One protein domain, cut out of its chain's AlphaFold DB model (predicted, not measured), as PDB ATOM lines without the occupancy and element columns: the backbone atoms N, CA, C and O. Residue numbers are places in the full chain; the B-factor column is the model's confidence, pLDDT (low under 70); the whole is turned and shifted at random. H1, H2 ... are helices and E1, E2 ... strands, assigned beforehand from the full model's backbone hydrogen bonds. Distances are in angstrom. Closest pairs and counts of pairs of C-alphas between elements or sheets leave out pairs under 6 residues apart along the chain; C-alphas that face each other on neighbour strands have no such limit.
ATOM      1  N   GLN A   2     203.331 207.038 150.884       84.00
ATOM      2  CA  GLN A   2     202.053 207.395 150.218       84.00
ATOM      3  C   GLN A   2     201.050 206.244 150.026       84.00
ATOM      4  O   GLN A   2     199.863 206.400 150.316       84.00
ATOM      5  N   ARG A   3     201.498 205.066 149.573       87.19
ATOM      6  CA  ARG A   3     200.610 203.899 149.393       87.19
ATOM      7  C   ARG A   3     200.005 203.393 150.706       87.19
ATOM      8  O   ARG A   3     198.861 202.956 150.701       87.19
ATOM      9  N   LEU A   4     200.750 203.468 151.808       87.81
ATOM     10  CA  LEU A   4     200.281 203.051 153.130       87.81
ATOM     11  C   LEU A   4     199.148 203.969 153.602       87.81
ATOM     12  O   LEU A   4     198.040 203.501 153.847       87.81
ATOM     13  N   PHE A   5     199.396 205.279 153.629       88.94
ATOM     14  CA  PHE A   5     198.436 206.278 154.108       88.94
ATOM     15  C   PHE A   5     197.172 206.346 153.245       88.94
ATOM     16  O   PHE A   5     196.063 206.346 153.775       88.94
ATOM     17  N   SER A   6     197.312 206.293 151.917       88.44
ATOM     18  CA  SER A   6     196.153 206.211 151.013       88.44
ATOM     19  C   SER A   6     195.348 204.916 151.189       88.44
ATOM     20  O   SER A   6     194.118 204.939 151.106       88.44
ATOM     21  N   SER A   7     196.008 203.789 151.480       91.44
ATOM     22  CA  SER A   7     195.317 202.524 151.758       91.44
ATOM     23  C   SER A   7     194.558 202.573 153.080       91.44
ATOM     24  O   SER A   7     193.397 202.169 153.107       91.44
ATOM     25  N   ILE A   8     195.163 203.128 154.135       89.75
ATOM     26  CA  ILE A   8     194.515 203.358 155.435       89.75
ATOM     27  C   ILE A   8     193.282 204.239 155.250       89.75
ATOM     28  O   ILE A   8     192.182 203.854 155.642       89.75
ATOM     29  N   ARG A   9     193.443 205.389 154.585       90.06
ATOM     30  CA  ARG A   9     192.344 206.307 154.282       90.06
ATOM     31  C   ARG A   9     191.175 205.585 153.620       90.06
ATOM     32  O   ARG A   9     190.040 205.740 154.051       90.06
ATOM     33  N   ARG A  10     191.453 204.791 152.584       90.50
ATOM     34  CA  ARG A  10     190.429 204.057 151.831       90.50
ATOM     35  C   ARG A  10     189.775 202.945 152.649       90.50
ATOM     36  O   ARG A  10     188.588 202.707 152.490       90.50
ATOM     37  N   GLN A  11     190.545 202.229 153.462       91.19
ATOM     38  CA  GLN A  11     190.045 201.070 154.201       91.19
ATOM     39  C   GLN A  11     189.206 201.467 155.417       91.19
ATOM     40  O   GLN A  11     188.290 200.739 155.788       91.19
ATOM     41  N   PHE A  12     189.514 202.610 156.026       89.50
ATOM     42  CA  PHE A  12     188.897 203.044 157.275       89.50
ATOM     43  C   PHE A  12     188.030 204.300 157.124       89.50
ATOM     44  O   PHE A  12     187.615 204.839 158.145       89.50
ATOM     45  N   SER A  13     187.735 204.771 155.904       84.00
ATOM     46  CA  SER A  13     187.033 206.050 155.670       84.00
ATOM     47  C   SER A  13     185.695 206.179 156.395       84.00
ATOM     48  O   SER A  13     185.336 207.279 156.801       84.00
ATOM     49  N   ASP A  14     184.994 205.060 156.581       81.81
ATOM     50  CA  ASP A  14     183.677 205.013 157.229       81.81
ATOM     51  C   ASP A  14     183.763 204.600 158.711       81.81
ATOM     52  O   ASP A  14     182.746 204.451 159.389       81.81
ATOM     53  N   SER A  15     184.979 204.394 159.229       82.69
ATOM     54  CA  SER A  15     185.221 203.979 160.608       82.69
ATOM     55  C   SER A  15     185.436 205.195 161.515       82.69
ATOM     56  O   SER A  15     186.222 206.085 161.171       82.69
ATOM     57  N   PRO A  16     184.818 205.240 162.711       87.00
ATOM     58  CA  PRO A  16     185.104 206.255 163.718       87.00
ATOM     59  C   PRO A  16     186.441 205.940 164.402       87.00
ATOM     60  O   PRO A  16     186.495 205.534 165.563       87.00
ATOM     61  N   LEU A  17     187.537 206.081 163.658       92.94
ATOM     62  CA  LEU A  17     188.871 205.790 164.157       92.94
ATOM     63  C   LEU A  17     189.232 206.786 165.268       92.94
ATOM     64  O   LEU A  17     189.421 207.971 165.002       92.94
ATOM     65  N   SER A  18     189.325 206.293 166.504       95.25
ATOM     66  CA  SER A  18     189.710 207.093 167.673       95.25
ATOM     67  C   SER A  18     191.195 206.999 168.001       95.25
ATOM     68  O   SER A  18     191.759 207.899 168.617       95.25
ATOM     69  N   THR A  19     191.855 205.921 167.586       96.62
ATOM     70  CA  THR A  19     193.284 205.709 167.814       96.62
ATOM     71  C   THR A  19     193.949 205.291 166.518       96.62
ATOM     72  O   THR A  19     193.525 204.333 165.876       96.62
ATOM     73  N   PHE A  20     195.015 205.995 166.165       95.62
ATOM     74  CA  PHE A  20     195.890 205.667 165.058       95.62
ATOM     75  C   PHE A  20     197.312 205.507 165.579       95.62
ATOM     76  O   PHE A  20     197.853 206.422 166.198       95.62
ATOM     77  N   ARG A  21     197.908 204.343 165.324       94.31
ATOM     78  CA  ARG A  21     199.301 204.076 165.657       94.31
ATOM     79  C   ARG A  21     200.010 203.439 164.475       94.31
ATOM     80  O   ARG A  21     199.528 202.446 163.933       94.31
ATOM     81  N   ILE A  22     201.158 203.994 164.123       91.25
ATOM     82  CA  ILE A  22     202.159 203.357 163.279       91.25
ATOM     83  C   ILE A  22     203.465 203.406 164.067       91.25
ATOM     84  O   ILE A  22     203.996 204.488 164.294       91.25
ATOM     85  N   SER A  23     203.957 202.238 164.468       88.06
ATOM     86  CA  SER A  23     205.271 202.072 165.083       88.06
ATOM     87  C   SER A  23     206.070 201.011 164.335       88.06
ATOM     88  O   SER A  23     205.482 200.112 163.722       88.06
ATOM     89  N   CYS A  24     207.393 201.126 164.332       79.12
ATOM     90  CA  CYS A  24     208.269 200.187 163.645       79.12
ATOM     91  C   CYS A  24     209.530 199.954 164.473       79.12
ATOM     92  O   CYS A  24     210.478 200.723 164.384       79.12
ATOM     93  N   ASP A  25     209.528 198.864 165.236       69.50
ATOM     94  CA  ASP A  25     210.625 198.488 166.130       69.50
ATOM     95  C   ASP A  25     211.628 197.618 165.351       69.50
ATOM     96  O   ASP A  25     211.712 196.403 165.545       69.50
ATOM     97  N   ILE A  26     212.323 198.202 164.372       64.38
ATOM     98  CA  ILE A  26     213.395 197.489 163.665       64.38
ATOM     99  C   ILE A  26     214.700 197.760 164.421       64.38
ATOM    100  O   ILE A  26     215.025 198.929 164.622       64.38
ATOM    101  N   PRO A  27     215.456 196.723 164.840       58.66
ATOM    102  CA  PRO A  27     216.798 196.911 165.373       58.66
ATOM    103  C   PRO A  27     217.623 197.637 164.324       58.66
ATOM    104  O   PRO A  27     217.659 197.216 163.168       58.66
ATOM    105  N   LEU A  28     218.244 198.738 164.720       57.56
ATOM    106  CA  LEU A  28     218.895 199.678 163.817       57.56
ATOM    107  C   LEU A  28     220.260 199.115 163.411       57.56
ATOM    108  O   LEU A  28     221.321 199.601 163.791       57.56
ATOM    109  N   GLU A  29     220.221 198.002 162.686       54.91
ATOM    110  CA  GLU A  29     221.383 197.348 162.122       54.91
ATOM    111  C   GLU A  29     221.595 197.901 160.713       54.91
ATOM    112  O   GLU A  29     220.922 197.521 159.760       54.91
ATOM    113  N   THR A  30     222.597 198.778 160.616       53.16
ATOM    114  CA  THR A  30     223.234 199.339 159.411       53.16
ATOM    115  C   THR A  30     222.609 200.594 158.786       53.16
ATOM    116  O   THR A  30     221.419 200.709 158.528       53.16
ATOM    117  N   THR A  31     223.490 201.567 158.545       55.28
ATOM    118  CA  THR A  31     223.250 202.953 158.114       55.28
ATOM    119  C   THR A  31     222.986 203.118 156.612       55.28
ATOM    120  O   THR A  31     222.973 204.246 156.128       55.28
ATOM    121  N   ASP A  32     222.828 202.018 155.869       60.56
ATOM    122  CA  ASP A  32     222.754 202.029 154.398       60.56
ATOM    123  C   ASP A  32     221.320 201.966 153.850       60.56
ATOM    124  O   ASP A  32     221.114 202.115 152.641       60.56
ATOM    125  N   ASP A  33     220.315 201.778 154.710       63.75
ATOM    126  CA  ASP A  33     218.924 201.805 154.269       63.75
ATOM    127  C   ASP A  33     218.467 203.240 153.951       63.75
ATOM    128  O   ASP A  33     218.752 204.186 154.695       63.75
ATOM    129  N   PRO A  34     217.734 203.444 152.840       67.25
ATOM    130  CA  PRO A  34     217.271 204.766 152.451       67.25
ATOM    131  C   PRO A  34     216.310 205.333 153.499       67.25
ATOM    132  O   PRO A  34     215.337 204.675 153.878       67.25
ATOM    133  N   ILE A  35     216.536 206.592 153.895       74.69
ATOM    134  CA  ILE A  35     215.647 207.313 154.814       74.69
ATOM    135  C   ILE A  35     214.224 207.278 154.267       74.69
ATOM    136  O   ILE A  35     213.931 207.787 153.179       74.69
ATOM    137  N   VAL A  36     213.306 206.723 155.047       82.50
ATOM    138  CA  VAL A  36     211.889 206.849 154.742       82.50
ATOM    139  C   VAL A  36     211.436 208.234 155.191       82.50
ATOM    140  O   VAL A  36     211.496 208.560 156.371       82.50
ATOM    141  N   LEU A  37     210.969 209.052 154.248       86.50
ATOM    142  CA  LEU A  37     210.478 210.398 154.537       86.50
ATOM    143  C   LEU A  37     208.949 210.430 154.646       86.50
ATOM    144  O   LEU A  37     208.221 210.018 153.730       86.50
ATOM    145  N   LEU A  38     208.454 210.979 155.751       88.75
ATOM    146  CA  LEU A  38     207.049 211.268 155.988       88.75
ATOM    147  C   LEU A  38     206.769 212.763 155.784       88.75
ATOM    148  O   LEU A  38     206.725 213.550 156.723       88.75
ATOM    149  N   CYS A  39     206.549 213.153 154.531       90.88
ATOM    150  CA  CYS A  39     206.140 214.511 154.170       90.88
ATOM    151  C   CYS A  39     204.707 214.873 154.631       90.88
ATOM    152  O   CYS A  39     203.860 213.979 154.768       90.88
ATOM    153  N   PRO A  40     204.374 216.176 154.732       92.25
ATOM    154  CA  PRO A  40     203.041 216.659 155.103       92.25
ATOM    155  C   PRO A  40     201.875 216.068 154.296       92.25
ATOM    156  O   PRO A  40     200.805 215.833 154.850       92.25
ATOM    157  N   GLN A  41     202.062 215.788 153.002       93.06
ATOM    158  CA  GLN A  41     201.014 215.232 152.135       93.06
ATOM    159  C   GLN A  41     200.591 213.825 152.572       93.06
ATOM    160  O   GLN A  41     199.427 213.463 152.431       93.06
ATOM    161  N   HIS A  42     201.503 213.046 153.160       93.25
ATOM    162  CA  HIS A  42     201.163 211.745 153.730       93.25
ATOM    163  C   HIS A  42     200.220 211.910 154.926       93.25
ATOM    164  O   HIS A  42     199.203 211.230 155.021       93.25
ATOM    165  N   LEU A  43     200.529 212.862 155.808       93.31
ATOM    166  CA  LEU A  43     199.744 213.167 157.004       93.31
ATOM    167  C   LEU A  43     198.352 213.719 156.656       93.31
ATOM    168  O   LEU A  43     197.388 213.451 157.374       93.31
ATOM    169  N   GLN A  44     198.220 214.424 155.525       94.75
ATOM    170  CA  GLN A  44     196.934 214.936 155.040       94.75
ATOM    171  C   GLN A  44     195.892 213.837 154.812       94.75
ATOM    172  O   GLN A  44     194.699 214.067 155.015       94.75
ATOM    173  N   GLU A  45     196.324 212.629 154.447       94.12
ATOM    174  CA  GLU A  45     195.421 211.495 154.239       94.12
ATOM    175  C   GLU A  45     194.691 211.077 155.526       94.12
ATOM    176  O   GLU A  45     193.605 210.505 155.451       94.12
ATOM    177  N   LEU A  46     195.246 211.391 156.705       94.56
ATOM    178  CA  LEU A  46     194.639 211.084 158.005       94.56
ATOM    179  C   LEU A  46     193.644 212.151 158.487       94.56
ATOM    180  O   LEU A  46     192.888 211.915 159.429       94.56
ATOM    181  N   LEU A  47     193.602 213.324 157.849       95.94
ATOM    182  CA  LEU A  47     192.745 214.440 158.279       95.94
ATOM    183  C   LEU A  47     191.247 214.157 158.096       95.94
ATOM    184  O   LEU A  47     190.402 214.893 158.610       95.94
ATOM    185  N   ILE A  48     190.896 213.090 157.371       94.81
ATOM    186  CA  ILE A  48     189.505 212.649 157.242       94.81
ATOM    187  C   ILE A  48     188.954 212.048 158.545       94.81
ATOM    188  O   ILE A  48     187.745 212.076 158.762       94.81
ATOM    189  N   PHE A  49     189.816 211.543 159.433       95.31
ATOM    190  CA  PHE A  49     189.415 210.839 160.649       95.31
ATOM    191  C   PHE A  49     189.135 211.821 161.793       95.31
ATOM    192  O   PHE A  49     189.958 212.044 162.676       95.31
ATOM    193  N   ARG A  50     187.942 212.427 161.785       95.00
ATOM    194  CA  ARG A  50     187.545 213.492 162.733       95.00
ATOM    195  C   ARG A  50     187.400 213.049 164.193       95.00
ATOM    196  O   ARG A  50     187.333 213.889 165.088       95.00
ATOM    197  N   HIS A  51     187.345 211.742 164.432       95.81
ATOM    198  CA  HIS A  51     187.180 211.157 165.763       95.81
ATOM    199  C   HIS A  51     188.503 210.781 166.435       95.81
ATOM    200  O   HIS A  51     188.464 210.222 167.526       95.81
ATOM    201  N   LEU A  52     189.652 211.095 165.824       97.50
ATOM    202  CA  LEU A  52     190.950 210.772 166.407       97.50
ATOM    203  C   LEU A  52     191.153 211.470 167.756       97.50
ATOM    204  O   LEU A  52     191.108 212.694 167.870       97.50
ATOM    205  N   GLU A  53     191.419 210.647 168.763       98.06
ATOM    206  CA  GLU A  53     191.814 211.031 170.115       98.06
ATOM    207  C   GLU A  53     193.306 210.782 170.347       98.06
ATOM    208  O   GLU A  53     193.942 211.482 171.135       98.06
ATOM    209  N   LYS A  54     193.884 209.768 169.696       98.25
ATOM    210  CA  LYS A  54     195.287 209.384 169.875       98.25
ATOM    211  C   LYS A  54     195.940 209.132 168.526       98.25
ATOM    212  O   LYS A  54     195.468 208.286 167.768       98.25
ATOM    213  N   VAL A  55     197.029 209.838 168.258       97.56
ATOM    214  CA  VAL A  55     197.865 209.654 167.069       97.56
ATOM    215  C   VAL A  55     199.292 209.413 167.528       97.56
ATOM    216  O   VAL A  55     199.825 210.198 168.307       97.56
ATOM    217  N   ASP A  56     199.881 208.318 167.068       95.38
ATOM    218  CA  ASP A  56     201.217 207.877 167.452       95.38
ATOM    219  C   ASP A  56     201.949 207.376 166.206       95.38
ATOM    220  O   ASP A  56     201.560 206.369 165.611       95.38
ATOM    221  N   ILE A  57     202.929 208.137 165.736       92.69
ATOM    222  CA  ILE A  57     203.720 207.824 164.549       92.69
ATOM    223  C   ILE A  57     205.183 207.860 164.978       92.69
ATOM    224  O   ILE A  57     205.725 208.944 165.188       92.69
ATOM    225  N   SER A  58     205.794 206.682 165.110       87.25
ATOM    226  CA  SER A  58     207.169 206.502 165.589       87.25
ATOM    227  C   SER A  58     207.918 205.425 164.803       87.25
ATOM    228  O   SER A  58     207.325 204.442 164.374       87.25
ATOM    229  N   GLY A  59     209.219 205.587 164.585       83.12
ATOM    230  CA  GLY A  59     210.038 204.568 163.918       83.12
ATOM    231  C   GLY A  59     211.216 205.153 163.137       83.12
ATOM    232  O   GLY A  59     211.506 206.348 163.267       83.12
ATOM    233  N   PRO A  60     211.882 204.347 162.287       79.56
ATOM    234  CA  PRO A  60     213.086 204.727 161.551       79.56
ATOM    235  C   PRO A  60     212.742 205.522 160.277       79.56
ATOM    236  O   PRO A  60     213.134 205.174 159.164       79.56
ATOM    237  N   TRP A  61     211.940 206.577 160.417       81.94
ATOM    238  CA  TRP A  61     211.586 207.502 159.339       81.94
ATOM    239  C   TRP A  61     211.714 208.944 159.805       81.94
ATOM    240  O   TRP A  61     211.377 209.244 160.940       81.94
ATOM    241  N   SER A  62     212.117 209.856 158.921       83.38
ATOM    242  CA  SER A  62     212.066 211.297 159.200       83.38
ATOM    243  C   SER A  62     210.640 211.819 159.006       83.38
ATOM    244  O   SER A  62     209.972 211.476 158.023       83.38
ATOM    245  N   ILE A  63     210.158 212.645 159.938       87.25
ATOM    246  CA  ILE A  63     208.822 213.246 159.880       87.25
ATOM    247  C   ILE A  63     208.947 214.743 159.623       87.25
ATOM    248  O   ILE A  63     209.220 215.527 160.525       87.25
ATOM    249  N   GLN A  64     208.641 215.161 158.397       89.25
ATOM    250  CA  GLN A  64     208.582 216.578 158.067       89.25
ATOM    251  C   GLN A  64     207.224 217.150 158.456       89.25
ATOM    252  O   GLN A  64     206.191 216.826 157.857       89.25
ATOM    253  N   THR A  65     207.232 218.069 159.417       90.56
ATOM    254  CA  THR A  65     206.065 218.893 159.735       90.56
ATOM    255  C   THR A  65     206.327 220.368 159.452       90.56
ATOM    256  O   THR A  65     207.452 220.791 159.214       90.56
ATOM    257  N   ASN A  66     205.260 221.150 159.368       92.31
ATOM    258  CA  ASN A  66     205.288 222.604 159.270       92.31
ATOM    259  C   ASN A  66     204.016 223.163 159.914       92.31
ATOM    260  O   ASN A  66     203.049 222.428 160.140       92.31
ATOM    261  N   ASP A  67     203.974 224.469 160.166       92.88
ATOM    262  CA  ASP A  67     202.829 225.093 160.841       92.88
ATOM    263  C   ASP A  67     201.493 224.843 160.134       92.88
ATOM    264  O   ASP A  67     200.449 224.738 160.778       92.88
ATOM    265  N   ASN A  68     201.506 224.742 158.800       95.50
ATOM    266  CA  ASN A  68     200.292 224.514 158.030       95.50
ATOM    267  C   ASN A  68     199.712 223.117 158.284       95.50
ATOM    268  O   ASN A  68     198.514 223.007 158.546       95.50
ATOM    269  N   ILE A  69     200.527 222.057 158.243       96.50
ATOM    270  CA  ILE A  69     200.020 220.708 158.520       96.50
ATOM    271  C   ILE A  69     199.616 220.552 159.988       96.50
ATOM    272  O   ILE A  69     198.561 219.981 160.246       96.50
ATOM    273  N   LEU A  70     200.354 221.143 160.935       96.19
ATOM    274  CA  LEU A  70     199.977 221.136 162.355       96.19
ATOM    275  C   LEU A  70     198.625 221.823 162.595       96.19
ATOM    276  O   LEU A  70     197.754 221.282 163.276       96.19
ATOM    277  N   ARG A  71     198.387 222.975 161.956       96.19
ATOM    278  CA  ARG A  71     197.088 223.661 162.008       96.19
ATOM    279  C   ARG A  71     195.968 222.810 161.408       96.19
ATOM    280  O   ARG A  71     194.876 222.753 161.972       96.19
ATOM    281  N   GLN A  72     196.225 222.157 160.275       97.75
ATOM    282  CA  GLN A  72     195.256 221.262 159.637       97.75
ATOM    283  C   GLN A  72     194.923 220.061 160.530       97.75
ATOM    284  O   GLN A  72     193.747 219.732 160.659       97.75
ATOM    285  N   MET A  73     195.920 219.455 161.180       97.88
ATOM    286  CA  MET A  73     195.738 218.378 162.160       97.88
ATOM    287  C   MET A  73     194.874 218.826 163.333       97.88
ATOM    288  O   MET A  73     193.878 218.177 163.642       97.88
ATOM    289  N   ALA A  74     195.200 219.966 163.941       97.31
ATOM    290  CA  ALA A  74     194.444 220.494 165.068       97.31
ATOM    291  C   ALA A  74     192.971 220.755 164.715       97.31
ATOM    292  O   ALA A  74     192.068 220.418 165.478       97.31
ATOM    293  N   PHE A  75     192.712 221.310 163.528       97.06
ATOM    294  CA  PHE A  75     191.351 221.524 163.031       97.06
ATOM    295  C   PHE A  75     190.639 220.214 162.655       97.06
ATOM    296  O   PHE A  75     189.419 220.087 162.785       97.06
ATOM    297  N   ALA A  76     191.382 219.232 162.146       97.44
ATOM    298  CA  ALA A  76     190.845 217.930 161.784       97.44
ATOM    299  C   ALA A  76     190.455 217.097 163.006       97.44
ATOM    300  O   ALA A  76     189.463 216.372 162.942       97.44
ATOM    301  N   TRP A  77     191.197 217.217 164.105       97.56
ATOM    302  CA  TRP A  77     191.105 216.332 165.264       97.56
ATOM    303  C   TRP A  77     190.744 217.117 166.539       97.56
ATOM    304  O   TRP A  77     191.555 217.247 167.456       97.56
ATOM    305  N   PRO A  78     189.512 217.643 166.654       96.50
ATOM    306  CA  PRO A  78     189.108 218.445 167.814       96.50
ATOM    307  C   PRO A  78     189.056 217.641 169.127       96.50
ATOM    308  O   PRO A  78     189.147 218.216 170.211       96.50
ATOM    309  N   ASN A  79     188.933 216.311 169.042       97.06
ATOM    310  CA  ASN A  79     188.922 215.404 170.195       97.06
ATOM    311  C   ASN A  79     190.320 214.872 170.553       97.06
ATOM    312  O   ASN A  79     190.431 213.970 171.379       97.06
ATOM    313  N   LEU A  80     191.381 215.393 169.927       98.38
ATOM    314  CA  LEU A  80     192.741 214.907 170.131       98.38
ATOM    315  C   LEU A  80     193.164 215.077 171.592       98.38
ATOM    316  O   LEU A  80     193.084 216.167 172.154       98.38
ATOM    317  N   ARG A  81     193.632 213.978 172.183       98.31
ATOM    318  CA  ARG A  81     194.128 213.871 173.559       98.31
ATOM    319  C   ARG A  81     195.631 213.675 173.617       98.31
ATOM    320  O   ARG A  81     196.269 214.158 174.549       98.31
ATOM    321  N   ARG A  82     196.184 212.973 172.630       98.19
ATOM    322  CA  ARG A  82     197.619 212.738 172.494       98.19
ATOM    323  C   ARG A  82     198.025 212.772 171.026       98.19
ATOM    324  O   ARG A  82     197.419 212.074 170.212       98.19
ATOM    325  N   LEU A  83     199.089 213.509 170.736       97.44
ATOM    326  CA  LEU A  83     199.788 213.468 169.457       97.44
ATOM    327  C   LEU A  83     201.259 213.165 169.702       97.44
ATOM    328  O   LEU A  83     201.915 213.901 170.431       97.44
ATOM    329  N   CYS A  84     201.752 212.096 169.090       94.38
ATOM    330  CA  CYS A  84     203.154 211.721 169.090       94.38
ATOM    331  C   CYS A  84     203.633 211.578 167.645       94.38
ATOM    332  O   CYS A  84     203.145 210.719 166.910       94.38
ATOM    333  N   LEU A  85     204.535 212.470 167.241       91.25
ATOM    334  CA  LEU A  85     205.248 212.451 165.970       91.25
ATOM    335  C   LEU A  85     206.736 212.392 166.304       91.25
ATOM    336  O   LEU A  85     207.391 213.420 166.455       91.25
ATOM    337  N   TYR A  86     207.235 211.174 166.464       81.81
ATOM    338  CA  TYR A  86     208.603 210.903 166.877       81.81
ATOM    339  C   TYR A  86     209.349 210.187 165.753       81.81
ATOM    340  O   TYR A  86     208.765 209.394 165.013       81.81
ATOM    341  N   HIS A  87     210.641 210.450 165.614       78.56
ATOM    342  CA  HIS A  87     211.493 209.718 164.689       78.56
ATOM    343  C   HIS A  87     212.711 209.168 165.422       78.56
ATOM    344  O   HIS A  87     213.339 209.857 166.217       78.56
ATOM    345  N   GLU A  88     213.049 207.914 165.138       69.38
ATOM    346  CA  GLU A  88     214.188 207.208 165.738       69.38
ATOM    347  C   GLU A  88     215.472 207.359 164.907       69.38
ATOM    348  O   GLU A  88     216.520 206.844 165.290       69.38
ATOM    349  N   CYS A  89     215.394 208.030 163.752       57.75
ATOM    350  CA  CYS A  89     216.431 207.977 162.728       57.75
ATOM    351  C   CYS A  89     217.762 208.636 163.137       57.75
ATOM    352  O   CYS A  89     217.817 209.792 163.538       57.75
ATOM    353  N   TYR A  90     218.838 207.894 162.864       56.69
ATOM    354  CA  TYR A  90     220.279 208.179 162.996       56.69
ATOM    355  C   TYR A  90     220.806 209.334 162.141       56.69
ATOM    356  O   TYR A  90     222.015 209.569 162.081       56.69
ATOM    357  N   ILE A  91     219.944 209.978 161.360       52.62
ATOM    358  CA  ILE A  91     220.370 210.463 160.055       52.62
ATOM    359  C   ILE A  91     220.481 211.973 160.079       52.62
ATOM    360  O   ILE A  91     219.507 212.680 159.856       52.62
ATOM    361  N   SER A  92     221.720 212.350 160.404       45.56
ATOM    362  CA  SER A  92     222.457 213.556 160.046       45.56
ATOM    363  C   SER A  92     221.820 214.897 160.392       45.56
ATOM    364  O   SER A  92     220.639 215.166 160.234       45.56
ATOM    365  N   GLN A  93     222.686 215.818 160.796       48.25
ATOM    366  CA  GLN A  93     222.429 217.255 160.923       48.25
ATOM    367  C   GLN A  93     222.040 217.924 159.580       48.25
ATOM    368  O   GLN A  93     222.183 219.137 159.425       48.25
ATOM    369  N   ASP A  94     221.581 217.150 158.595       52.06
ATOM    370  CA  ASP A  94     221.116 217.631 157.310       52.06
ATOM    371  C   ASP A  94     219.771 218.331 157.523       52.06
ATOM    372  O   ASP A  94     218.704 217.716 157.552       52.06
ATOM    373  N   GLN A  95     219.839 219.660 157.648       55.06
ATOM    374  CA  GLN A  95     218.692 220.574 157.752       55.06
ATOM    375  C   GLN A  95     217.612 220.345 156.678       55.06
ATOM    376  O   GLN A  95     216.489 220.813 156.820       55.06
ATOM    377  N   GLU A  96     217.925 219.639 155.591       56.03
ATOM    378  CA  GLU A  96     216.980 219.351 154.511       56.03
ATOM    379  C   GLU A  96     215.827 218.423 154.946       56.03
ATOM    380  O   GLU A  96     214.742 218.453 154.356       56.03
ATOM    381  N   PHE A  97     216.015 217.638 156.015       60.62
ATOM    382  CA  PHE A  97     215.010 216.698 156.524       60.62
ATOM    383  C   PHE A  97     214.394 217.093 157.869       60.62
ATOM    384  O   PHE A  97     213.565 216.336 158.379       60.62
ATOM    385  N   SER A  98     214.740 218.262 158.417       69.31
ATOM    386  CA  SER A  98     214.195 218.723 159.694       69.31
ATOM    387  C   SER A  98     212.757 219.225 159.565       69.31
ATOM    388  O   SER A  98     212.277 219.639 158.499       69.31
ATOM    389  N   SER A  99     212.038 219.176 160.681       78.88
ATOM    390  CA  SER A  99     210.725 219.797 160.802       78.88
ATOM    391  C   SER A  99     210.835 221.303 160.547       78.88
ATOM    392  O   SER A  99     211.704 221.962 161.083       78.88
ATOM    393  N   ASN A 100     209.931 221.885 159.763       87.25
ATOM    394  CA  ASN A 100     209.786 223.341 159.624       87.25
ATOM    395  C   ASN A 100     208.660 223.880 160.524       87.25
ATOM    396  O   ASN A 100     208.125 224.966 160.284       87.25
ATOM    397  N   ALA A 101     208.193 223.086 161.492       89.19
ATOM    398  CA  ALA A 101     207.205 223.547 162.452       89.19
ATOM    399  C   ALA A 101     207.839 224.524 163.433       89.19
ATOM    400  O   ALA A 101     208.969 224.339 163.868       89.19
ATOM    401  N   THR A 102     207.078 225.542 163.810       90.12
ATOM    402  CA  THR A 102     207.473 226.546 164.791       90.12
ATOM    403  C   THR A 102     206.468 226.587 165.938       90.12
ATOM    404  O   THR A 102     205.439 225.898 165.936       90.12
ATOM    405  N   LEU A 103     206.710 227.465 166.910       89.75
ATOM    406  CA  LEU A 103     205.742 227.786 167.961       89.75
ATOM    407  C   LEU A 103     204.380 228.253 167.413       89.75
ATOM    408  O   LEU A 103     203.356 228.070 168.076       89.75
ATOM    409  N   GLN A 104     204.318 228.793 166.190       90.19
ATOM    410  CA  GLN A 104     203.055 229.184 165.561       90.19
ATOM    411  C   GLN A 104     202.157 227.975 165.262       90.19
ATOM    412  O   GLN A 104     200.931 228.064 165.381       90.19
ATOM    413  N   GLY A 105     202.744 226.828 164.909       90.81
ATOM    414  CA  GLY A 105     202.013 225.582 164.682       90.81
ATOM    415  C   GLY A 105     201.227 225.120 165.914       90.81
ATOM    416  O   GLY A 105     200.132 224.569 165.774       90.81
ATOM    417  N   LEU A 106     201.719 225.429 167.120       93.00
ATOM    418  CA  LEU A 106     201.072 225.070 168.386       93.00
ATOM    419  C   LEU A 106     199.742 225.798 168.620       93.00
ATOM    420  O   LEU A 106     198.850 225.262 169.283       93.00
ATOM    421  N   MET A 107     199.565 226.994 168.047       92.62
ATOM    422  CA  MET A 107     198.350 227.796 168.241       92.62
ATOM    423  C   MET A 107     197.092 227.070 167.760       92.62
ATOM    424  O   MET A 107     196.032 227.196 168.373       92.62
ATOM    425  N   GLY A 108     197.211 226.281 166.685       93.25
ATOM    426  CA  GLY A 108     196.103 225.483 166.170       93.25
ATOM    427  C   GLY A 108     195.577 224.509 167.221       93.25
ATOM    428  O   GLY A 108     194.366 224.446 167.442       93.25
ATOM    429  N   PHE A 109     196.475 223.797 167.908       95.75
ATOM    430  CA  PHE A 109     196.112 222.835 168.951       95.75
ATOM    431  C   PHE A 109     195.475 223.523 170.152       95.75
ATOM    432  O   PHE A 109     194.407 223.112 170.597       95.75
ATOM    433  N   ALA A 110     196.058 224.633 170.604       94.12
ATOM    434  CA  ALA A 110     195.503 225.422 171.697       94.12
ATOM    435  C   ALA A 110     194.083 225.943 171.405       94.12
ATOM    436  O   ALA A 110     193.285 226.111 172.323       94.12
ATOM    437  N   GLN A 111     193.753 226.219 170.142       93.25
ATOM    438  CA  GLN A 111     192.437 226.728 169.746       93.25
ATOM    439  C   GLN A 111     191.395 225.628 169.534       93.25
ATOM    440  O   GLN A 111     190.223 225.838 169.839       93.25
ATOM    441  N   ASN A 112     191.803 224.480 168.987       94.56
ATOM    442  CA  ASN A 112     190.869 223.481 168.463       94.56
ATOM    443  C   ASN A 112     190.816 222.190 169.293       94.56
ATOM    444  O   ASN A 112     189.780 221.528 169.304       94.56
ATOM    445  N   CYS A 113     191.885 221.836 170.010       96.62
ATOM    446  CA  CYS A 113     192.012 220.556 170.709       96.62
ATOM    447  C   CYS A 113     191.826 220.732 172.221       96.62
ATOM    448  O   CYS A 113     192.766 220.652 173.008       96.62
ATOM    449  N   LEU A 114     190.581 220.944 172.653       95.44
ATOM    450  CA  LEU A 114     190.240 221.230 174.058       95.44
ATOM    451  C   LEU A 114     190.379 220.027 175.008       95.44
ATOM    452  O   LEU A 114     190.064 220.137 176.191       95.44
ATOM    453  N   GLN A 115     190.824 218.880 174.497       97.00
ATOM    454  CA  GLN A 115     191.098 217.677 175.277       97.00
ATOM    455  C   GLN A 115     192.556 217.220 175.152       97.00
ATOM    456  O   GLN A 115     192.862 216.114 175.589       97.00
ATOM    457  N   LEU A 116     193.448 218.022 174.561       98.00
ATOM    458  CA  LEU A 116     194.847 217.646 174.351       98.00
ATOM    459  C   LEU A 116     195.615 217.694 175.673       98.00
ATOM    460  O   LEU A 116     195.667 218.745 176.296       98.00
ATOM    461  N   HIS A 117     196.203 216.565 176.078       97.62
ATOM    462  CA  HIS A 117     196.972 216.426 177.324       97.62
ATOM    463  C   HIS A 117     198.469 216.254 177.068       97.62
ATOM    464  O   HIS A 117     199.271 216.763 177.845       97.62
ATOM    465  N   SER A 118     198.845 215.581 175.978       97.56
ATOM    466  CA  SER A 118     200.255 215.323 175.677       97.56
ATOM    467  C   SER A 118     200.575 215.560 174.201       97.56
ATOM    468  O   SER A 118     199.851 215.088 173.316       97.56
ATOM    469  N   LEU A 119     201.675 216.259 173.941       96.06
ATOM    470  CA  LEU A 119     202.162 216.586 172.606       96.06
ATOM    471  C   LEU A 119     203.654 216.265 172.511       96.06
ATOM    472  O   LEU A 119     204.436 216.787 173.292       96.06
ATOM    473  N   TYR A 120     204.032 215.431 171.547       93.31
ATOM    474  CA  TYR A 120     205.414 215.033 171.285       93.31
ATOM    475  C   TYR A 120     205.706 215.353 169.824       93.31
ATOM    476  O   TYR A 120     205.153 214.690 168.938       93.31
ATOM    477  N   ILE A 121     206.471 216.414 169.571       89.81
ATOM    478  CA  ILE A 121     206.761 216.901 168.218       89.81
ATOM    479  C   ILE A 121     208.144 217.557 168.140       89.81
ATOM    480  O   ILE A 121     208.668 218.084 169.116       89.81
ATOM    481  N   GLU A 122     208.700 217.602 166.936       86.81
ATOM    482  CA  GLU A 122     209.869 218.419 166.609       86.81
ATOM    483  C   GLU A 122     209.423 219.822 166.162       86.81
ATOM    484  O   GLU A 122     208.617 219.952 165.229       86.81
ATOM    485  N   LEU A 123     209.939 220.875 166.805       84.75
ATOM    486  CA  LEU A 123     209.635 222.266 166.458       84.75
ATOM    487  C   LEU A 123     210.854 223.184 166.617       84.75
ATOM    488  O   LEU A 123     211.686 223.002 167.495       84.75
ATOM    489  N   HIS A 124     210.934 224.243 165.825       82.94
ATOM    490  CA  HIS A 124     211.908 225.310 166.019       82.94
ATOM    491  C   HIS A 124     211.309 226.428 166.883       82.94
ATOM    492  O   HIS A 124     210.224 226.946 166.611       82.94
ATOM    493  N   ALA A 125     212.017 226.778 167.959       79.19
ATOM    494  CA  ALA A 125     211.657 227.840 168.897       79.19
ATOM    495  C   ALA A 125     212.719 228.952 168.906       79.19
ATOM    496  O   ALA A 125     213.011 229.556 169.945       79.19
ATOM    497  N   ASP A 126     213.334 229.226 167.756       73.06
ATOM    498  CA  ASP A 126     214.149 230.415 167.607       73.06
ATOM    499  C   ASP A 126     213.216 231.635 167.694       73.06
ATOM    500  O   ASP A 126     212.374 231.902 166.843       73.06
ATOM    501  N   GLY A 127     213.337 232.397 168.776       56.56
ATOM    502  CA  GLY A 127     212.561 233.603 169.073       56.56
ATOM    503  C   GLY A 127     212.730 234.742 168.060       56.56
ATOM    504  O   GLY A 127     212.285 235.853 168.322       56.56
ATOM    505  N   SER A 128     213.343 234.481 166.900       57.69
ATOM    506  CA  SER A 128     213.351 235.387 165.754       57.69
ATOM    507  C   SER A 128     211.930 235.664 165.241       57.69
ATOM    508  O   SER A 128     211.694 236.737 164.686       57.69
ATOM    509  N   MET A 129     210.971 234.757 165.497       59.56
ATOM    510  CA  MET A 129     209.546 234.937 165.196       59.56
ATOM    511  C   MET A 129     208.631 234.309 166.258       59.56
ATOM    512  O   MET A 129     207.897 233.357 165.983       59.56
ATOM    513  N   LEU A 130     208.627 234.850 167.482       71.44
ATOM    514  CA  LEU A 130     207.533 234.533 168.405       71.44
ATOM    515  C   LEU A 130     206.201 234.968 167.779       71.44
ATOM    516  O   LEU A 130     206.082 236.127 167.367       71.44
ATOM    517  N   PRO A 131     205.200 234.076 167.691       73.94
ATOM    518  CA  PRO A 131     203.929 234.429 167.087       73.94
ATOM    519  C   PRO A 131     203.269 235.548 167.881       73.94
ATOM    520  O   PRO A 131     203.210 235.493 169.113       73.94
ATOM    521  N   GLU A 132     202.711 236.535 167.181       75.69
ATOM    522  CA  GLU A 132     201.820 237.485 167.830       75.69
ATOM    523  C   GLU A 132     200.639 236.698 168.405       75.69
ATOM    524  O   GLU A 132     199.905 236.003 167.692       75.69
ATOM    525  N   ILE A 133     200.492 236.753 169.727       70.81
ATOM    526  CA  ILE A 133     199.438 236.036 170.429       70.81
ATOM    527  C   ILE A 133     198.107 236.700 170.064       70.81
ATOM    528  O   ILE A 133     197.648 237.637 170.708       70.81
ATOM    529  N   ALA A 134     197.461 236.186 169.019       65.44
ATOM    530  CA  ALA A 134     196.151 236.646 168.559       65.44
ATOM    531  C   ALA A 134     194.989 236.134 169.435       65.44
ATOM    532  O   ALA A 134     193.815 236.334 169.118       65.44
ATOM    533  N   LEU A 135     195.296 235.417 170.518       65.06
ATOM    534  CA  LEU A 135     194.298 234.889 171.430       65.06
ATOM    535  C   LEU A 135     193.827 236.005 172.377       65.06
ATOM    536  O   LEU A 135     194.636 236.564 173.110       65.06
ATOM    537  N   PRO A 136     192.519 236.323 172.428       66.44
ATOM    538  CA  PRO A 136     192.009 237.350 173.338       66.44
ATOM    539  C   PRO A 136     192.061 236.915 174.811       66.44
ATOM    540  O   PRO A 136     191.880 237.740 175.707       66.44
ATOM    541  N   ARG A 137     192.242 235.614 175.073       74.00
ATOM    542  CA  ARG A 137     192.376 235.004 176.402       74.00
ATOM    543  C   ARG A 137     193.322 233.801 176.324       74.00
ATOM    544  O   ARG A 137     193.354 233.168 175.266       74.00
ATOM    545  N   PRO A 138     193.988 233.432 177.435       77.62
ATOM    546  CA  PRO A 138     194.730 232.180 177.525       77.62
ATOM    547  C   PRO A 138     193.876 230.992 177.080       77.62
ATOM    548  O   PRO A 138     192.651 230.980 177.278       77.62
ATOM    549  N   SER A 139     194.514 230.000 176.462       84.25
ATOM    550  CA  SER A 139     193.805 228.808 176.005       84.25
ATOM    551  C   SER A 139     193.187 228.032 177.174       84.25
ATOM    552  O   SER A 139     193.663 228.077 178.306       84.25
ATOM    553  N   ARG A 140     192.130 227.271 176.874       88.19
ATOM    554  CA  ARG A 140     191.556 226.251 177.768       88.19
ATOM    555  C   ARG A 140     192.086 224.844 177.484       88.19
ATOM    556  O   ARG A 140     191.563 223.882 178.037       88.19
ATOM    557  N   CYS A 141     193.050 224.716 176.578       93.00
ATOM    558  CA  CYS A 141     193.681 223.451 176.240       93.00
ATOM    559  C   CYS A 141     194.387 222.880 177.483       93.00
ATOM    560  O   CYS A 141     195.268 223.552 178.023       93.00
ATOM    561  N   PRO A 142     194.038 221.661 177.933       95.94
ATOM    562  CA  PRO A 142     194.566 221.072 179.161       95.94
ATOM    563  C   PRO A 142     195.918 220.382 178.925       95.94
ATOM    564  O   PRO A 142     196.170 219.317 179.485       95.94
ATOM    565  N   LEU A 143     196.768 220.950 178.062       97.44
ATOM    566  CA  LEU A 143     198.050 220.338 177.726       97.44
ATOM    567  C   LEU A 143     198.941 220.356 178.969       97.44
ATOM    568  O   LEU A 143     199.130 221.418 179.554       97.44
ATOM    569  N   GLN A 144     199.454 219.188 179.352       96.88
ATOM    570  CA  GLN A 144     200.248 218.959 180.563       96.88
ATOM    571  C   GLN A 144     201.681 218.549 180.239       96.88
ATOM    572  O   GLN A 144     202.603 218.994 180.927       96.88
ATOM    573  N   ASP A 145     201.853 217.763 179.174       96.56
ATOM    574  CA  ASP A 145     203.146 217.238 178.743       96.56
ATOM    575  C   ASP A 145     203.479 217.733 177.334       96.56
ATOM    576  O   ASP A 145     202.746 217.460 176.376       96.56
ATOM    577  N   LEU A 146     204.603 218.429 177.203       94.69
ATOM    578  CA  LEU A 146     205.191 218.785 175.919       94.69
ATOM    579  C   LEU A 146     206.570 218.136 175.806       94.69
ATOM    580  O   LEU A 146     207.469 218.446 176.579       94.69
ATOM    581  N   GLU A 147     206.755 217.262 174.828       90.75
ATOM    582  CA  GLU A 147     208.067 216.721 174.490       90.75
ATOM    583  C   GLU A 147     208.548 217.326 173.175       90.75
ATOM    584  O   GLU A 147     207.823 217.335 172.173       90.75
ATOM    585  N   VAL A 148     209.769 217.851 173.205       85.44
ATOM    586  CA  VAL A 148     210.412 218.540 172.088       85.44
ATOM    587  C   VAL A 148     211.685 217.808 171.695       85.44
ATOM    588  O   VAL A 148     212.610 217.640 172.492       85.44
ATOM    589  N   CYS A 149     211.739 217.368 170.444       73.50
ATOM    590  CA  CYS A 149     212.904 216.685 169.886       73.50
ATOM    591  C   CYS A 149     213.745 217.685 169.087       73.50
ATOM    592  O   CYS A 149     213.186 218.480 168.333       73.50
ATOM    593  N   CYS A 150     215.072 217.671 169.252       64.00
ATOM    594  CA  CYS A 150     216.029 218.390 168.386       64.00
ATOM    595  C   CYS A 150     215.719 219.885 168.148       64.00
ATOM    596  O   CYS A 150     216.009 220.447 167.096       64.00
ATOM    597  N   SER A 151     215.113 220.538 169.136       66.19
ATOM    598  CA  SER A 151     214.499 221.854 168.977       66.19
ATOM    599  C   SER A 151     215.453 222.958 169.449       66.19
ATOM    600  O   SER A 151     215.866 222.973 170.608       66.19
ATOM    601  N   THR A 152     215.809 223.910 168.587       70.25
ATOM    602  CA  THR A 152     216.629 225.077 168.962       70.25
ATOM    603  C   THR A 152     215.785 226.145 169.653       70.25
ATOM    604  O   THR A 152     214.659 226.400 169.228       70.25
ATOM    605  N   THR A 153     216.337 226.821 170.665       71.25
ATOM    606  CA  THR A 153     215.690 227.975 171.317       71.25
ATOM    607  C   THR A 153     216.659 229.150 171.361       71.25
ATOM    608  O   THR A 153     217.830 228.950 171.675       71.25
ATOM    609  N   SER A 154     216.206 230.369 171.059       72.69
ATOM    610  CA  SER A 154     217.064 231.562 171.198       72.69
ATOM    611  C   SER A 154     216.775 232.365 172.469       72.69
ATOM    612  O   SER A 154     217.691 232.954 173.039       72.69
ATOM    613  N   SER A 155     215.521 232.367 172.941       83.38
ATOM    614  CA  SER A 155     215.060 233.182 174.069       83.38
ATOM    615  C   SER A 155     214.189 232.368 175.026       83.38
ATOM    616  O   SER A 155     212.966 232.310 174.914       83.38
ATOM    617  N   LYS A 156     214.841 231.716 175.993       88.38
ATOM    618  CA  LYS A 156     214.219 230.778 176.947       88.38
ATOM    619  C   LYS A 156     213.019 231.387 177.671       88.38
ATOM    620  O   LYS A 156     211.960 230.775 177.759       88.38
ATOM    621  N   THR A 157     213.176 232.618 178.156       87.62
ATOM    622  CA  THR A 157     212.141 233.328 178.915       87.62
ATOM    623  C   THR A 157     210.936 233.675 178.052       87.62
ATOM    624  O   THR A 157     209.803 233.522 178.500       87.62
ATOM    625  N   GLU A 158     211.152 234.138 176.822       87.94
ATOM    626  CA  GLU A 158     210.044 234.526 175.952       87.94
ATOM    627  C   GLU A 158     209.306 233.299 175.403       87.94
ATOM    628  O   GLU A 158     208.077 233.298 175.353       87.94
ATOM    629  N   VAL A 159     210.033 232.219 175.084       89.88
ATOM    630  CA  VAL A 159     209.440 230.915 174.746       89.88
ATOM    631  C   VAL A 159     208.613 230.389 175.921       89.88
ATOM    632  O   VAL A 159     207.467 229.986 175.727       89.88
ATOM    633  N   ALA A 160     209.136 230.455 177.149       91.88
ATOM    634  CA  ALA A 160     208.398 230.053 178.343       91.88
ATOM    635  C   ALA A 160     207.138 230.902 178.572       91.88
ATOM    636  O   ALA A 160     206.075 230.353 178.858       91.88
ATOM    637  N   ALA A 161     207.219 232.224 178.394       90.62
ATOM    638  CA  ALA A 161     206.064 233.113 178.508       90.62
ATOM    639  C   ALA A 161     204.996 232.800 177.450       90.62
ATOM    640  O   ALA A 161     203.807 232.728 177.770       90.62
ATOM    641  N   PHE A 162     205.418 232.553 176.207       90.94
ATOM    642  CA  PHE A 162     204.530 232.138 175.126       90.94
ATOM    643  C   PHE A 162     203.834 230.808 175.445       90.94
ATOM    644  O   PHE A 162     202.609 230.725 175.362       90.94
ATOM    645  N   LEU A 163     204.588 229.784 175.858       92.75
ATOM    646  CA  LEU A 163     204.042 228.466 176.191       92.75
ATOM    647  C   LEU A 163     203.121 228.512 177.414       92.75
ATOM    648  O   LEU A 163     202.061 227.900 177.379       92.75
ATOM    649  N   SER A 164     203.468 229.283 178.446       92.44
ATOM    650  CA  SER A 164     202.628 229.464 179.642       92.44
ATOM    651  C   SER A 164     201.311 230.160 179.304       92.44
ATOM    652  O   SER A 164     200.247 229.771 179.781       92.44
ATOM    653  N   TYR A 165     201.353 231.165 178.424       91.81
ATOM    654  CA  TYR A 165     200.140 231.818 177.936       91.81
ATOM    655  C   TYR A 165     199.279 230.859 177.100       91.81
ATOM    656  O   TYR A 165     198.049 230.824 177.229       91.81
ATOM    657  N   LEU A 166     199.921 230.102 176.206       92.81
ATOM    658  CA  LEU A 166     199.242 229.233 175.255       92.81
ATOM    659  C   LEU A 166     198.694 227.959 175.908       92.81
ATOM    660  O   LEU A 166     197.643 227.486 175.490       92.81
ATOM    661  N   PHE A 167     199.364 227.438 176.934       94.81
ATOM    662  CA  PHE A 167     199.007 226.224 177.663       94.81
ATOM    663  C   PHE A 167     199.174 226.443 179.178       94.81
ATOM    664  O   PHE A 167     200.158 226.005 179.773       94.81
ATOM    665  N   PRO A 168     198.198 227.083 179.845       93.38
ATOM    666  CA  PRO A 168     198.305 227.418 181.272       93.38
ATOM    667  C   PRO A 168     198.346 226.208 182.217       93.38
ATOM    668  O   PRO A 168     198.621 226.353 183.403       93.38
ATOM    669  N   SER A 169     198.003 225.015 181.721       95.12
ATOM    670  CA  SER A 169     198.066 223.753 182.471       95.12
ATOM    671  C   SER A 169     199.347 222.960 182.208       95.12
ATOM    672  O   SER A 169     199.446 221.824 182.669       95.12
ATOM    673  N   LEU A 170     200.303 223.535 181.468       96.31
ATOM    674  CA  LEU A 170     201.550 222.868 181.121       96.31
ATOM    675  C   LEU A 170     202.394 222.690 182.382       96.31
ATOM    676  O   LEU A 170     202.798 223.666 183.018       96.31
ATOM    677  N   THR A 171     202.624 221.429 182.744       94.12
ATOM    678  CA  THR A 171     203.354 221.033 183.953       94.12
ATOM    679  C   THR A 171     204.763 220.556 183.663       94.12
ATOM    680  O   THR A 171     205.586 220.562 184.575       94.12
ATOM    681  N   LYS A 172     205.005 220.090 182.435       94.12
ATOM    682  CA  LYS A 172     206.213 219.360 182.090       94.12
ATOM    683  C   LYS A 172     206.616 219.613 180.643       94.12
ATOM    684  O   LYS A 172     205.813 219.405 179.728       94.12
ATOM    685  N   ILE A 173     207.868 220.007 180.450       93.12
ATOM    686  CA  ILE A 173     208.532 220.057 179.154       93.12
ATOM    687  C   ILE A 173     209.761 219.147 179.192       93.12
ATOM    688  O   ILE A 173     210.672 219.349 179.992       93.12
ATOM    689  N   GLU A 174     209.796 218.149 178.313       88.81
ATOM    690  CA  GLU A 174     210.930 217.232 178.183       88.81
ATOM    691  C   GLU A 174     211.639 217.408 176.845       88.81
ATOM    692  O   GLU A 174     211.016 217.461 175.789       88.81
ATOM    693  N   ALA A 175     212.966 217.468 176.903       83.50
ATOM    694  CA  ALA A 175     213.822 217.394 175.731       83.50
ATOM    695  C   ALA A 175     214.334 215.959 175.593       83.50
ATOM    696  O   ALA A 175     215.153 215.515 176.403       83.50
ATOM    697  N   SER A 176     213.855 215.235 174.585       72.31
ATOM    698  CA  SER A 176     214.268 213.859 174.317       72.31
ATOM    699  C   SER A 176     215.155 213.776 173.077       72.31
ATOM    700  O   SER A 176     214.953 214.467 172.077       72.31
ATOM    701  N   PHE A 177     216.175 212.924 173.163       66.62
ATOM    702  CA  PHE A 177     216.954 212.461 172.022       66.62
ATOM    703  C   PHE A 177     217.237 210.971 172.209       66.62
ATOM    704  O   PHE A 177     217.268 210.484 173.343       66.62
ATOM    705  N   ASN A 178     217.447 210.250 171.113       57.22
ATOM    706  CA  ASN A 178     217.772 208.833 171.195       57.22
ATOM    707  C   ASN A 178     219.193 208.652 171.765       57.22
ATOM    708  O   ASN A 178     220.150 209.236 171.257       57.22
ATOM    709  N   ALA A 179     219.314 207.892 172.857       48.50
ATOM    710  CA  ALA A 179     220.393 207.967 173.851       48.50
ATOM    711  C   ALA A 179     221.783 207.464 173.400       48.50
ATOM    712  O   ALA A 179     222.723 207.484 174.197       48.50
ATOM    713  N   ASP A 180     221.936 207.049 172.145       49.97
ATOM    714  CA  ASP A 180     223.088 206.261 171.698       49.97
ATOM    715  C   ASP A 180     224.280 207.082 171.168       49.97
ATOM    716  O   ASP A 180     225.254 206.496 170.697       49.97
ATOM    717  N   GLN A 187     223.494 221.492 174.582       77.44
ATOM    718  CA  GLN A 187     223.105 222.833 174.999       77.44
ATOM    719  C   GLN A 187     221.603 223.058 174.798       77.44
ATOM    720  O   GLN A 187     220.945 223.534 175.717       77.44
ATOM    721  N   TRP A 188     221.034 222.585 173.689       78.25
ATOM    722  CA  TRP A 188     219.595 222.683 173.436       78.25
ATOM    723  C   TRP A 188     218.750 221.946 174.495       78.25
ATOM    724  O   TRP A 188     217.717 222.460 174.913       78.25
ATOM    725  N   MET A 189     219.197 220.791 175.012       81.19
ATOM    726  CA  MET A 189     218.491 220.090 176.099       81.19
ATOM    727  C   MET A 189     218.480 220.915 177.387       81.19
ATOM    728  O   MET A 189     217.470 220.983 178.085       81.19
ATOM    729  N   LYS A 190     219.616 221.547 177.709       85.06
ATOM    730  CA  LYS A 190     219.710 222.461 178.854       85.06
ATOM    731  C   LYS A 190     218.806 223.670 178.646       85.06
ATOM    732  O   LYS A 190     218.128 224.079 179.580       85.06
ATOM    733  N   ASP A 191     218.758 224.203 177.429       87.25
ATOM    734  CA  ASP A 191     217.903 225.337 177.094       87.25
ATOM    735  C   ASP A 191     216.422 225.001 177.295       87.25
ATOM    736  O   ASP A 191     215.701 225.788 177.900       87.25
ATOM    737  N   TRP A 192     215.980 223.810 176.894       88.75
ATOM    738  CA  TRP A 192     214.612 223.355 177.150       88.75
ATOM    739  C   TRP A 192     214.330 223.029 178.615       88.75
ATOM    740  O   TRP A 192     213.226 223.289 179.082       88.75
ATOM    741  N   SER A 193     215.322 222.555 179.371       89.50
ATOM    742  CA  SER A 193     215.198 222.441 180.828       89.50
ATOM    743  C   SER A 193     215.050 223.815 181.499       89.50
ATOM    744  O   SER A 193     214.303 223.962 182.465       89.50
ATOM    745  N   ASP A 194     215.712 224.852 180.984       90.88
ATOM    746  CA  ASP A 194     215.519 226.223 181.462       90.88
ATOM    747  C   ASP A 194     214.121 226.755 181.122       90.88
ATOM    748  O   ASP A 194     213.499 227.408 181.963       90.88
ATOM    749  N   VAL A 195     213.616 226.456 179.919       91.38
ATOM    750  CA  VAL A 195     212.241 226.779 179.507       91.38
ATOM    751  C   VAL A 195     211.231 226.083 180.420       91.38
ATOM    752  O   VAL A 195     210.329 226.754 180.915       91.38
ATOM    753  N   ASP A 196     211.400 224.787 180.697       93.06
ATOM    754  CA  ASP A 196     210.553 224.015 181.620       93.06
ATOM    755  C   ASP A 196     210.459 224.687 182.995       93.06
ATOM    756  O   ASP A 196     209.370 225.012 183.473       93.06
ATOM    757  N   ARG A 197     211.612 225.014 183.591       91.88
ATOM    758  CA  ARG A 197     211.667 225.704 184.887       91.88
ATOM    759  C   ARG A 197     210.964 227.058 184.855       91.88
ATOM    760  O   ARG A 197     210.264 227.404 185.806       91.88
ATOM    761  N   ALA A 198     211.145 227.827 183.783       92.31
ATOM    762  CA  ALA A 198     210.504 229.126 183.628       92.31
ATOM    763  C   ALA A 198     208.979 229.001 183.459       92.31
ATOM    764  O   ALA A 198     208.247 229.752 184.101       92.31
ATOM    765  N   VAL A 199     208.494 228.032 182.675       92.31
ATOM    766  CA  VAL A 199     207.057 227.730 182.542       92.31
ATOM    767  C   VAL A 199     206.469 227.329 183.889       92.31
ATOM    768  O   VAL A 199     205.431 227.854 184.292       92.31
ATOM    769  N   HIS A 200     207.154 226.456 184.627       91.44
ATOM    770  CA  HIS A 200     206.695 226.014 185.936       91.44
ATOM    771  C   HIS A 200     206.586 227.184 186.925       91.44
ATOM    772  O   HIS A 200     205.568 227.327 187.600       91.44
ATOM    773  N   ALA A 201     207.576 228.081 186.952       90.31
ATOM    774  CA  ALA A 201     207.539 229.284 187.785       90.31
ATOM    775  C   ALA A 201     206.393 230.247 187.408       90.31
ATOM    776  O   ALA A 201     205.833 230.909 188.283       90.31
ATOM    777  N   MET A 202     206.029 230.329 186.123       91.06
ATOM    778  CA  MET A 202     204.933 231.176 185.639       91.06
ATOM    779  C   MET A 202     203.550 230.577 185.925       91.06
ATOM    780  O   MET A 202     202.638 231.311 186.310       91.06
ATOM    781  N   ASN A 203     203.391 229.260 185.768       89.25
ATOM    782  CA  ASN A 203     202.116 228.565 185.968       89.25
ATOM    783  C   ASN A 203     201.839 228.248 187.451       89.25
ATOM    784  O   ASN A 203     200.678 228.238 187.867       89.25
ATOM    785  N   TYR A 204     202.884 228.038 188.261       87.75
ATOM    786  CA  TYR A 204     202.795 227.601 189.662       87.75
ATOM    787  C   TYR A 204     203.644 228.474 190.616       87.75
ATOM    788  O   TYR A 204     204.527 227.975 191.317       87.75
ATOM    789  N   PRO A 205     203.367 229.789 190.726       76.75
ATOM    790  CA  PRO A 205     204.217 230.723 191.477       76.75
ATOM    791  C   PRO A 205     204.317 230.417 192.984       76.75
ATOM    792  O   PRO A 205     205.319 230.745 193.629       76.75
ATOM    793  N   ASN A 206     203.301 229.767 193.561       75.25
ATOM    794  CA  ASN A 206     203.273 229.421 194.985       75.25
ATOM    795  C   ASN A 206     204.195 228.239 195.336       75.25
ATOM    796  O   ASN A 206     204.739 228.214 196.441       75.25
ATOM    797  N   ASP A 207     204.429 227.313 194.403       63.97
ATOM    798  CA  ASP A 207     205.308 226.159 194.624       63.97
ATOM    799  C   ASP A 207     206.784 226.591 194.641       63.97
ATOM    800  O   ASP A 207     207.571 226.144 195.478       63.97
ATOM    801  N   THR A 208     207.146 227.579 193.814       58.03
ATOM    802  CA  THR A 208     208.473 228.219 193.835       58.03
ATOM    803  C   THR A 208     208.743 229.027 195.106       58.03
ATOM    804  O   THR A 208     209.863 229.015 195.629       58.03
ATOM    805  N   ALA A 209     207.729 229.709 195.649       52.75
ATOM    806  CA  ALA A 209     207.860 230.448 196.903       52.75
ATOM    807  C   ALA A 209     208.042 229.497 198.100       52.75
ATOM    808  O   ALA A 209     208.894 229.742 198.955       52.75
ATOM    809  N   ALA A 210     207.311 228.378 198.131       51.66
ATOM    810  CA  ALA A 210     207.445 227.358 199.171       51.66
ATOM    811  C   ALA A 210     208.833 226.686 199.165       51.66
ATOM    812  O   ALA A 210     209.427 226.501 200.228       51.66
ATOM    813  N   ALA A 211     209.389 226.393 197.983       53.03
ATOM    814  CA  ALA A 211     210.736 225.833 197.848       53.03
ATOM    815  C   ALA A 211     211.839 226.812 198.303       53.03
ATOM    816  O   ALA A 211     212.814 226.406 198.938       53.03
ATOM    817  N   THR A 212     211.667 228.111 198.036       52.56
ATOM    818  CA  THR A 212     212.628 229.152 198.443       52.56
ATOM    819  C   THR A 212     212.640 229.345 199.962       52.56
ATOM    820  O   THR A 212     213.711 229.411 200.560       52.56
ATOM    821  N   VAL A 213     211.464 229.350 200.602       54.81
ATOM    822  CA  VAL A 213     211.330 229.488 202.065       54.81
ATOM    823  C   VAL A 213     211.937 228.293 202.811       54.81
ATOM    824  O   VAL A 213     212.575 228.474 203.848       54.81
ATOM    825  N   GLN A 214     211.797 227.074 202.277       51.97
ATOM    826  CA  GLN A 214     212.421 225.879 202.862       51.97
ATOM    827  C   GLN A 214     213.951 225.881 202.734       51.97
ATOM    828  O   GLN A 214     214.635 225.369 203.619       51.97
ATOM    829  N   HIS A 215     214.504 226.472 201.670       45.78
ATOM    830  CA  HIS A 215     215.953 226.566 201.500       45.78
ATOM    831  C   HIS A 215     216.582 227.636 202.408       45.78
ATOM    832  O   HIS A 215     217.648 227.388 202.972       45.78
ATOM    833  N   THR A 216     215.924 228.785 202.602       54.28
ATOM    834  CA  THR A 216     216.410 229.840 203.510       54.28
ATOM    835  C   THR A 216     216.326 229.422 204.976       54.28
ATOM    836  O   THR A 216     217.287 229.615 205.710       54.28
ATOM    837  N   ALA A 217     215.246 228.746 205.387       50.72
ATOM    838  CA  ALA A 217     215.108 228.246 206.759       50.72
ATOM    839  C   ALA A 217     216.190 227.213 207.133       50.72
ATOM    840  O   ALA A 217     216.594 227.132 208.286       50.72
ATOM    841  N   ARG A 218     216.695 226.455 206.152       48.84
ATOM    842  CA  ARG A 218     217.751 225.457 206.360       48.84
ATOM    843  C   ARG A 218     219.160 226.058 206.440       48.84
ATOM    844  O   ARG A 218     220.032 225.431 207.024       48.84
ATOM    845  N   MET A 219     219.388 227.249 205.878       54.56
ATOM    846  CA  MET A 219     220.673 227.958 206.007       54.56
ATOM    847  C   MET A 219     220.782 228.747 207.319       54.56
ATOM    848  O   MET A 219     221.888 228.909 207.825       54.56
ATOM    849  N   ASP A 220     219.659 229.185 207.894       50.34
ATOM    850  CA  ASP A 220     219.640 229.896 209.182       50.34
ATOM    851  C   ASP A 220     219.773 228.956 210.402       50.34
ATOM    852  O   ASP A 220     220.095 229.417 211.493       50.34
ATOM    853  N   GLU A 221     219.570 227.643 210.237       51.19
ATOM    854  CA  GLU A 221     219.794 226.631 211.290       51.19
ATOM    855  C   GLU A 221     221.232 226.066 211.320       51.19
ATOM    856  O   GLU A 221     221.591 225.362 212.264       51.19
ATOM    857  N   GLU A 222     222.070 226.375 210.322       49.81
ATOM    858  CA  GLU A 222     223.473 225.924 210.232       49.81
ATOM    859  C   GLU A 222     224.507 227.019 210.587       49.81
ATOM    860  O   GLU A 222     225.703 226.827 210.350       49.81
TER     861      GLU A 222
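What this domain is: This is residues 2 to 180 and 187 to 222 of the 223 residues of an uncharacterized protein of Laetiporus sulphureus 93-53 (UniProt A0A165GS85). The chain is wound in stacked turns as a short, curved solenoid: six parallel strands, E1, E3, E5, E6, E7 and E8, stand side by side as one curled sheet along one side, and H2, H3, H4 and H5 make a row along the other. H1 lies next to H2 at the E1 end, H6 covers E8 at the opposite end, and beyond it residues 210 to 222, of which 210 to 220 belong to H7, stick out. A second, small parallel sheet, E2 and E4, lies at the turns from E1 to H2 and from E3 to H3. The printed part has 215 residues, with seven named helices and eight named strands in the order H1 E1 E2 H2 E3 E4 H3 E5 H4 E6 E7 H5 E8 H6 H7; the class is mixed, helices and strands. The whole is compact, with a radius of gyration of the C-alphas of 19.0 A, and elongated, spanning 67 by 43 by 31 A.

How they stand to each other: Begin with H1, residues 2 to 12, which touches H2, residues 40 to 44; their closest C-alphas, those of Gln 2 and His 42, are 5.7 A apart. The large, twisted sheet runs E1, residues 19 to 23, E3, residues 54 to 58, E5, residues 82 to 85, E6, residues 118 to 122, E7, residues 145 to 149, and E8, residues 172 to 176, with E1 and E8 as edge strands. Look across it for N and O within hydrogen-bond range: N 20 and O 54 at 2.8 A, N 57 and O 84 at 2.8 A, N 120 and O 83 at 2.8 A, N 147 and O 119 at 2.8 A, and N 148 and O 174 at 2.9 A. E2, residues 36 to 38, and E4, residues 61 to 63, are parallel neighbours, with N 38 and O 62 at 2.8 A. H2 touches H3, residues 67 to 76, where the closest C-alphas, of Pro 40 and Ile 69, are 6.1 A apart. H3 touches H4, residues 103 to 112, the same way at a shallow tilt of 10 degrees, with the C-alphas of Asp 67 and Gly 105 closest at 4.0 A. H4 and H5, residues 156 to 166, are close but not clearly touching; the closest C-alphas, of Ala 110 and Leu 166, are 6.4 A apart. H5 touches H6, residues 187 to 203, at a steep tilt of 47 degrees, with the C-alphas of Ala 160 and Val 199 closest at 5.0 A. H6 is on the large sheet at a height of 8.0 A, over E8 and along the strands, at 5 degrees to E8 on the local plane, giving two layers, a sheet with a helix on one face. E5, H4, E6 and E7, H5, E8 are strand-helix-strand units, parallel neighbour strands with a helix between them, each with a right-handed crossover. H6 and H7, residues 205 to 220, are close but not clearly touching, about perpendicular at 79 degrees, with the C-alphas of Ala 201 and Thr 208 closest at 6.2 A. Every O i to N i+4 pair is within hydrogen-bond range in H1, H2, H3, H5, H6 and H7; in H4 it is 3 of 6.

Where its parts are: Find C-alpha 2 at (202.053, 207.395, 150.218), where H1 begins its 15.6 A. E1 starts at C-alpha 19, (193.284, 205.709, 167.814), and runs 12.8 A; E3 measures 13.0 A, E6 13.6 A, E7 13.2 A and E8 12.5 A. H3 is 14.0 A long, H4 15.5 A, H5 15.2 A and H6 24.4 A. H7 runs 23.5 A to C-alpha 220 at (219.640, 229.896, 209.182).

The domain as a whole: The C-alphas farthest apart, those of Arg 10 and Glu 222, lie 70.6 A apart. Residues 181 to 186 are not printed, and C-alphas 180 and 187 are 16.9 A apart across the cut. The links E1 to E2, E5 to H4 and E6 to E7 are long. The mean pLDDT of the printed part is 82.2, and 49 residues are under 70, among them 25 to 34, 88 to 98 and 207 to 222.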